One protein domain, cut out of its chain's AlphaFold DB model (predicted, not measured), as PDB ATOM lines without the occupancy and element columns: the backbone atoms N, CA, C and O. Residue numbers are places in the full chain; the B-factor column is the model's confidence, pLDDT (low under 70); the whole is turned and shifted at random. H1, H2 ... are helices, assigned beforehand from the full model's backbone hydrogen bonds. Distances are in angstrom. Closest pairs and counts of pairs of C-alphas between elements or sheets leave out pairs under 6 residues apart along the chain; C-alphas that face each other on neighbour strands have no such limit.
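What this domain is: This is residues 213 to 274 of the 355 residues of an uncharacterized protein of Phytophthora rubi (UniProt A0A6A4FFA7). One long helix, H1, has a small helical hairpin of two short helices, H2 and H3, folded back beside its last part; H3 packs on residues 228 to 239 of H1. The first part of H1, residues 213 to 227, sticks out alone as an arm and makes much of the length. The printed part has 62 residues with three named helices, in the order H1, H2, H3, and no named strand; the class is all helix. The whole is loose, with a radius of gyration of the C-alphas of 14.8 A and spans of 49 by 21 by 16 A.

How they stand to each other: H1, residues 213 to 241, stands free over residues 213 to 227. H2, residues 249 to 256, follows after a short link and is close to H1 but not clearly touching, with 2 pairs of C-alphas within 8 A. Their closest C-alphas, those of Thr 236 and Leu 256, are 7.8 A apart. H1 and H2 run opposite ways at a shallow tilt of 18 degrees. H3, residues 261 to 270, follows H2 after a tight link, and the two form a helical hairpin. H2 and H3 touch, their closest C-alphas being those of Leu 255 and Met 264, 5.8 A apart. They run opposite ways at a shallow tilt of 25 degrees. H3 also touches H1, with residues 228 to 239 of H1 alone; the closest C-alphas, those of Gln 232 and Ser 261, are 5.3 A apart. H1 and H3 run the same way at a shallow tilt of 29 degrees. In H1, H2 and H3 every O i to N i+4 pair is within hydrogen-bond range.

Where its parts are: H1 begins at C-alpha 213, at (299.936, 375.917, 295.228), and ends at C-alpha 241, at (309.049, 352.708, 328.389), 41.5 A away. H2 has 8 residues, Ala 249 to Leu 256, and measures 10.7 A from first to last C-alpha. H3 has 10 residues, Ser 261 to Ala 270, and measures 14.3 A; its last C-alpha is at (291.743, 353.446, 328.734).

The domain as a whole: The two C-alphas farthest apart are those of Glu 213 and Ser 247, 50.1 A. Without the stretch that stands free, the body has 47 residues and spans 27 by 19 by 16 A, with a radius of gyration of 10.0 A. The printed part has no cut, and neither link is long. The mean pLDDT of the printed part is 81.1; confidence is low, under 70, at residues 242 to 248, between H1 and H2, and at residues 273 to 274.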
ATOM      1  N   GLU A 213     300.961 376.390 294.287       90.06
ATOM      2  CA  GLU A 213     299.936 375.917 295.228       90.06
ATOM      3  C   GLU A 213     299.967 374.399 295.387       90.06
ATOM      4  O   GLU A 213     299.912 373.909 296.517       90.06
ATOM      5  N   LEU A 214     300.147 373.660 294.288       91.94
ATOM      6  CA  LEU A 214     300.316 372.205 294.320       91.94
ATOM      7  C   LEU A 214     301.593 371.809 295.070       91.94
ATOM      8  O   LEU A 214     301.554 370.933 295.934       91.94
ATOM      9  N   TRP A 215     302.704 372.514 294.834       91.00
ATOM     10  CA  TRP A 215     303.934 372.332 295.610       91.00
ATOM     11  C   TRP A 215     303.739 372.647 297.095       91.00
ATOM     12  O   TRP A 215     304.216 371.908 297.956       91.00
ATOM     13  N   SER A 216     303.005 373.712 297.417       92.00
ATOM     14  CA  SER A 216     302.710 374.090 298.803       92.00
ATOM     15  C   SER A 216     301.779 373.091 299.495       92.00
ATOM     16  O   SER A 216     301.889 372.877 300.705       92.00
ATOM     17  N   LEU A 217     300.850 372.475 298.759       94.88
ATOM     18  CA  LEU A 217     299.971 371.418 299.257       94.88
ATOM     19  C   LEU A 217     300.754 370.127 299.507       94.88
ATOM     20  O   LEU A 217     300.668 369.582 300.604       94.88
ATOM     21  N   LEU A 218     301.584 369.704 298.551       94.75
ATOM     22  CA  LEU A 218     302.444 368.531 298.692       94.75
ATOM     23  C   LEU A 218     303.397 368.691 299.880       94.75
ATOM     24  O   LEU A 218     303.495 367.807 300.722       94.75
ATOM     25  N   GLN A 219     304.038 369.856 300.029       94.12
ATOM     26  CA  GLN A 219     304.888 370.123 301.190       94.12
ATOM     27  C   GLN A 219     304.117 370.107 302.516       94.12
ATOM     28  O   GLN A 219     304.668 369.676 303.531       94.12
ATOM     29  N   ARG A 220     302.864 370.579 302.541       94.00
ATOM     30  CA  ARG A 220     302.005 370.502 303.734       94.00
ATOM     31  C   ARG A 220     301.635 369.061 304.063       94.00
ATOM     32  O   ARG A 220     301.734 368.684 305.226       94.00
ATOM     33  N   GLN A 221     301.287 368.260 303.060       94.44
ATOM     34  CA  GLN A 221     301.011 366.835 303.226       94.44
ATOM     35  C   GLN A 221     302.250 366.086 303.731       94.44
ATOM     36  O   GLN A 221     302.157 365.322 304.687       94.44
ATOM     37  N   GLU A 222     303.425 366.374 303.170       93.31
ATOM     38  CA  GLU A 222     304.687 365.748 303.569       93.31
ATOM     39  C   GLU A 222     305.093 366.121 305.004       93.31
ATOM     40  O   GLU A 222     305.632 365.300 305.746       93.31
ATOM     41  N   ARG A 223     304.837 367.369 305.425       93.69
ATOM     42  CA  ARG A 223     305.026 367.794 306.823       93.69
ATOM     43  C   ARG A 223     304.039 367.089 307.748       93.69
ATOM     44  O   ARG A 223     304.475 366.522 308.740       93.69
ATOM     45  N   ALA A 224     302.756 367.054 307.391       91.88
ATOM     46  CA  ALA A 224     301.730 366.381 308.181       91.88
ATOM     47  C   ALA A 224     302.019 364.878 308.343       91.88
ATOM     48  O   ALA A 224     301.881 364.350 309.445       91.88
ATOM     49  N   ARG A 225     302.491 364.205 307.283       91.50
ATOM     50  CA  ARG A 225     302.924 362.799 307.334       91.50
ATOM     51  C   ARG A 225     304.094 362.611 308.300       91.50
ATOM     52  O   ARG A 225     304.022 361.761 309.182       91.50
ATOM     53  N   ARG A 226     305.137 363.440 308.191       92.38
ATOM     54  CA  ARG A 226     306.291 363.383 309.106       92.38
ATOM     55  C   ARG A 226     305.909 363.670 310.555       92.38
ATOM     56  O   ARG A 226     306.432 363.023 311.458       92.38
ATOM     57  N   ASP A 227     305.007 364.615 310.790       91.75
ATOM     58  CA  ASP A 227     304.518 364.927 312.133       91.75
ATOM     59  C   ASP A 227     303.691 363.771 312.709       91.75
ATOM     60  O   ASP A 227     303.846 363.438 313.886       91.75
ATOM     61  N   HIS A 228     302.866 363.116 311.886       89.25
ATOM     62  CA  HIS A 228     302.133 361.912 312.273       89.25
ATOM     63  C   HIS A 228     303.082 360.776 312.665       89.25
ATOM     64  O   HIS A 228     302.961 360.250 313.767       89.25
ATOM     65  N   GLU A 229     304.080 360.465 311.833       88.69
ATOM     66  CA  GLU A 229     305.085 359.427 312.106       88.69
ATOM     67  C   GLU A 229     305.906 359.735 313.361       88.69
ATOM     68  O   GLU A 229     306.118 358.870 314.211       88.69
ATOM     69  N   LYS A 230     306.322 360.994 313.533       90.69
ATOM     70  CA  LYS A 230     307.029 361.438 314.737       90.69
ATOM     71  C   LYS A 230     306.166 361.259 315.984       90.69
ATOM     72  O   LYS A 230     306.659 360.792 317.009       90.69
ATOM     73  N   ASN A 231     304.897 361.652 315.926       88.25
ATOM     74  CA  ASN A 231     303.978 361.494 317.050       88.25
ATOM     75  C   ASN A 231     303.677 360.018 317.322       88.25
ATOM     76  O   ASN A 231     303.644 359.621 318.486       88.25
ATOM     77  N   GLN A 232     303.550 359.200 316.277       85.06
ATOM     78  CA  GLN A 232     303.383 357.760 316.395       85.06
ATOM     79  C   GLN A 232     304.583 357.135 317.116       85.06
ATOM     80  O   GLN A 232     304.406 356.500 318.150       85.06
ATOM     81  N   ALA A 233     305.807 357.425 316.667       86.44
ATOM     82  CA  ALA A 233     307.030 356.936 317.298       86.44
ATOM     83  C   ALA A 233     307.148 357.366 318.770       86.44
ATOM     84  O   ALA A 233     307.540 356.569 319.621       86.44
ATOM     85  N   ARG A 234     306.771 358.611 319.098       87.00
ATOM     86  CA  ARG A 234     306.750 359.097 320.489       87.00
ATOM     87  C   ARG A 234     305.766 358.318 321.359       87.00
ATOM     88  O   ARG A 234     306.103 358.007 322.497       87.00
ATOM     89  N   LEU A 235     304.578 358.011 320.845       82.25
ATOM     90  CA  LEU A 235     303.555 357.253 321.568       82.25
ATOM     91  C   LEU A 235     303.958 355.785 321.746       82.25
ATOM     92  O   LEU A 235     303.829 355.249 322.845       82.25
ATOM     93  N   THR A 236     304.531 355.164 320.715       81.88
ATOM     94  CA  THR A 236     305.087 353.808 320.809       81.88
ATOM     95  C   THR A 236     306.229 353.752 321.824       81.88
ATOM     96  O   THR A 236     306.239 352.881 322.690       81.88
ATOM     97  N   ALA A 237     307.158 354.714 321.787       81.44
ATOM     98  CA  ALA A 237     308.244 354.803 322.760       81.44
ATOM     99  C   ALA A 237     307.717 355.002 324.188       81.44
ATOM    100  O   ALA A 237     308.174 354.324 325.106       81.44
ATOM    101  N   TYR A 238     306.731 355.885 324.375       78.81
ATOM    102  CA  TYR A 238     306.092 356.094 325.673       78.81
ATOM    103  C   TYR A 238     305.496 354.796 326.221       78.81
ATOM    104  O   TYR A 238     305.717 354.465 327.380       78.81
ATOM    105  N   ALA A 239     304.802 354.025 325.390       72.88
ATOM    106  CA  ALA A 239     304.198 352.781 325.833       72.88
ATOM    107  C   ALA A 239     305.197 351.659 326.130       72.88
ATOM    108  O   ALA A 239     304.975 350.886 327.059       72.88
ATOM    109  N   LEU A 240     306.297 351.571 325.377       73.19
ATOM    110  CA  LEU A 240     307.363 350.599 325.638       73.19
ATOM    111  C   LEU A 240     308.157 350.932 326.910       73.19
ATOM    112  O   LEU A 240     308.646 350.026 327.581       73.19
ATOM    113  N   LEU A 241     308.299 352.221 327.227       74.56
ATOM    114  CA  LEU A 241     309.049 352.708 328.389       74.56
ATOM    115  C   LEU A 241     308.185 352.878 329.643       74.56
ATOM    116  O   LEU A 241     308.727 353.094 330.730       74.56
ATOM    117  N   ARG A 242     306.855 352.808 329.517       67.44
ATOM    118  CA  ARG A 242     305.936 352.921 330.649       67.44
ATOM    119  C   ARG A 242     306.222 351.789 331.647       67.44
ATOM    120  O   ARG A 242     306.344 350.635 331.231       67.44
ATOM    121  N   PRO A 243     306.298 352.077 332.962       59.66
ATOM    122  CA  PRO A 243     306.302 351.025 333.973       59.66
ATOM    123  C   PRO A 243     305.081 350.132 333.729       59.66
ATOM    124  O   PRO A 243     303.997 350.691 333.547       59.66
ATOM    125  N   PRO A 244     305.208 348.794 333.685       55.03
ATOM    126  CA  PRO A 244     304.070 347.928 333.411       55.03
ATOM    127  C   PRO A 244     303.039 348.097 334.531       55.03
ATOM    128  O   PRO A 244     303.171 347.509 335.601       55.03
ATOM    129  N   THR A 245     302.028 348.937 334.298       54.84
ATOM    130  CA  THR A 245     300.881 349.114 335.199       54.84
ATOM    131  C   THR A 245     299.996 347.879 335.167       54.84
ATOM    132  O   THR A 245     299.402 347.515 336.177       54.84
ATOM    133  N   SER A 246     300.011 347.161 334.046       52.50
ATOM    134  CA  SER A 246     299.485 345.816 333.940       52.50
ATOM    135  C   SER A 246     300.418 344.970 333.072       52.50
ATOM    136  O   SER A 246     300.942 345.388 332.035       52.50
ATOM    137  N   SER A 247     300.658 343.731 333.495       60.66
ATOM    138  CA  SER A 247     301.270 342.705 332.650       60.66
ATOM    139  C   SER A 247     300.264 342.218 331.592       60.66
ATOM    140  O   SER A 247     300.163 341.019 331.342       60.66
ATOM    141  N   ASP A 248     299.494 343.116 330.979       68.81
ATOM    142  CA  ASP A 248     298.484 342.720 330.017       68.81
ATOM    143  C   ASP A 248     299.100 342.580 328.620       68.81
ATOM    144  O   ASP A 248     299.553 343.531 327.976       68.81
ATOM    145  N   ALA A 249     299.178 341.332 328.165       73.62
ATOM    146  CA  ALA A 249     299.627 341.011 326.822       73.62
ATOM    147  C   ALA A 249     298.611 341.454 325.754       73.62
ATOM    148  O   ALA A 249     299.015 341.593 324.602       73.62
ATOM    149  N   ALA A 250     297.331 341.648 326.105       77.81
ATOM    150  CA  ALA A 250     296.314 342.159 325.188       77.81
ATOM    151  C   ALA A 250     296.530 343.649 324.913       77.81
ATOM    152  O   ALA A 250     296.740 343.998 323.758       77.81
ATOM    153  N   PHE A 251     296.676 344.478 325.951       81.00
ATOM    154  CA  PHE A 251     297.051 345.889 325.807       81.00
ATOM    155  C   PHE A 251     298.273 346.109 324.897       81.00
ATOM    156  O   PHE A 251     298.240 346.926 323.977       81.00
ATOM    157  N   ARG A 252     299.356 345.339 325.097       78.19
ATOM    158  CA  ARG A 252     300.557 345.433 324.242       78.19
ATOM    159  C   ARG A 252     300.273 345.057 322.787       78.19
ATOM    160  O   ARG A 252     300.824 345.686 321.889       78.19
ATOM    161  N   ARG A 253     299.437 344.043 322.548       80.88
ATOM    162  CA  ARG A 253     299.029 343.634 321.196       80.88
ATOM    163  C   ARG A 253     298.151 344.688 320.533       80.88
ATOM    164  O   ARG A 253     298.428 345.051 319.396       80.88
ATOM    165  N   ASP A 254     297.164 345.215 321.243       83.25
ATOM    166  CA  ASP A 254     296.217 346.201 320.717       83.25
ATOM    167  C   ASP A 254     296.911 347.524 320.393       83.25
ATOM    168  O   ASP A 254     296.635 348.142 319.365       83.25
ATOM    169  N   LEU A 255     297.883 347.919 321.218       79.94
ATOM    170  CA  LEU A 255     298.692 349.100 320.964       79.94
ATOM    171  C   LEU A 255     299.627 348.925 319.758       79.94
ATOM    172  O   LEU A 255     299.743 349.835 318.942       79.94
ATOM    173  N   LEU A 256     300.286 347.768 319.623       79.69
ATOM    174  CA  LEU A 256     301.126 347.474 318.453       79.69
ATOM    175  C   LEU A 256     300.296 347.288 317.170       79.69
ATOM    176  O   LEU A 256     300.815 347.496 316.080       79.69
ATOM    177  N   SER A 257     299.016 346.929 317.302       82.75
ATOM    178  CA  SER A 257     298.042 346.805 316.210       82.75
ATOM    179  C   SER A 257     297.327 348.124 315.871       82.75
ATOM    180  O   SER A 257     296.409 348.135 315.048       82.75
ATOM    181  N   ALA A 258     297.656 349.234 316.533       82.75
ATOM    182  CA  ALA A 258     296.996 350.506 316.287       82.75
ATOM    183  C   ALA A 258     297.593 351.220 315.061       82.75
ATOM    184  O   ALA A 258     298.716 351.716 315.095       82.75
ATOM    185  N   ASP A 259     296.787 351.359 314.007       81.44
ATOM    186  CA  ASP A 259     297.205 351.969 312.733       81.44
ATOM    187  C   ASP A 259     297.221 353.512 312.749       81.44
ATOM    188  O   ASP A 259     297.491 354.152 311.736       81.44
ATOM    189  N   SER A 260     296.884 354.139 313.883       80.31
ATOM    190  CA  SER A 260     296.797 355.597 314.011       80.31
ATOM    191  C   SER A 260     297.157 356.077 315.413       80.31
ATOM    192  O   SER A 260     296.808 355.454 316.419       80.31
ATOM    193  N   SER A 261     297.782 357.257 315.481       79.12
ATOM    194  CA  SER A 261     298.082 357.969 316.727       79.12
ATOM    195  C   SER A 261     296.853 358.198 317.605       79.12
ATOM    196  O   SER A 261     296.968 358.116 318.823       79.12
ATOM    197  N   SER A 262     295.679 358.452 317.017       82.00
ATOM    198  CA  SER A 262     294.449 358.667 317.793       82.00
ATOM    199  C   SER A 262     293.973 357.385 318.474       82.00
ATOM    200  O   SER A 262     293.600 357.415 319.640       82.00
ATOM    201  N   LYS A 263     294.072 356.244 317.779       84.31
ATOM    202  CA  LYS A 263     293.722 354.927 318.329       84.31
ATOM    203  C   LYS A 263     294.706 354.499 319.421       84.31
ATOM    204  O   LYS A 263     294.300 353.951 320.437       84.31
ATOM    205  N   MET A 264     295.996 354.805 319.251       82.88
ATOM    206  CA  MET A 264     296.984 354.601 320.317       82.88
ATOM    207  C   MET A 264     296.682 355.445 321.557       82.88
ATOM    208  O   MET A 264     296.843 354.951 322.666       82.88
ATOM    209  N   LEU A 265     296.253 356.700 321.385       82.00
ATOM    210  CA  LEU A 265     295.881 357.565 322.506       82.00
ATOM    211  C   LEU A 265     294.651 357.044 323.252       82.00
ATOM    212  O   LEU A 265     294.684 357.003 324.473       82.00
ATOM    213  N   GLU A 266     293.627 356.584 322.535       85.38
ATOM    214  CA  GLU A 266     292.428 355.982 323.130       85.38
ATOM    215  C   GLU A 266     292.768 354.742 323.974       85.38
ATOM    216  O   GLU A 266     292.334 354.621 325.118       85.38
ATOM    217  N   ILE A 267     293.627 353.859 323.451       83.75
ATOM    218  CA  ILE A 267     294.111 352.676 324.178       83.75
ATOM    219  C   ILE A 267     294.927 353.091 325.414       83.75
ATOM    220  O   ILE A 267     294.763 352.522 326.492       83.75
ATOM    221  N   LEU A 268     295.798 354.098 325.285       80.62
ATOM    222  CA  LEU A 268     296.615 354.605 326.391       80.62
ATOM    223  C   LEU A 268     295.785 355.284 327.488       80.62
ATOM    224  O   LEU A 268     296.144 355.174 328.661       80.62
ATOM    225  N   GLU A 269     294.711 355.976 327.111       79.50
ATOM    226  CA  GLU A 269     293.778 356.638 328.023       79.50
ATOM    227  C   GLU A 269     292.906 355.621 328.768       79.50
ATOM    228  O   GLU A 269     292.704 355.764 329.971       79.50
ATOM    229  N   ALA A 270     292.487 354.538 328.104       78.62
ATOM    230  CA  ALA A 270     291.743 353.446 328.734       78.62
ATOM    231  C   ALA A 270     292.548 352.693 329.817       78.62
ATOM    232  O   ALA A 270     291.967 352.218 330.790       78.62
ATOM    233  N   ASP A 271     293.877 352.605 329.675       75.12
ATOM    234  CA  ASP A 271     294.789 352.018 330.680       75.12
ATOM    235  C   ASP A 271     295.389 353.077 331.629       75.12
ATOM    236  O   ASP A 271     296.280 352.788 332.436       75.12
ATOM    237  N   ALA A 272     294.978 354.346 331.540       71.19
ATOM    238  CA  ALA A 272     295.476 355.365 332.456       71.19
ATOM    239  C   ALA A 272     294.958 355.074 333.879       71.19
ATOM    240  O   ALA A 272     293.746 354.972 334.077       71.19
ATOM    241  N   PRO A 273     295.837 354.934 334.891       66.62
ATOM    242  CA  PRO A 273     295.394 354.756 336.264       66.62
ATOM    243  C   PRO A 273     294.539 355.955 336.664       66.62
ATOM    244  O   PRO A 273     294.940 357.105 336.461       66.62
ATOM    245  N   GLU A 274     293.361 355.679 337.222       67.31
ATOM    246  CA  GLU A 274     292.461 356.738 337.657       67.31
ATOM    247  C   GLU A 274     293.178 357.674 338.638       67.31
ATOM    248  O   GLU A 274     293.929 357.210 339.508       67.31
TER     249      GLU A 274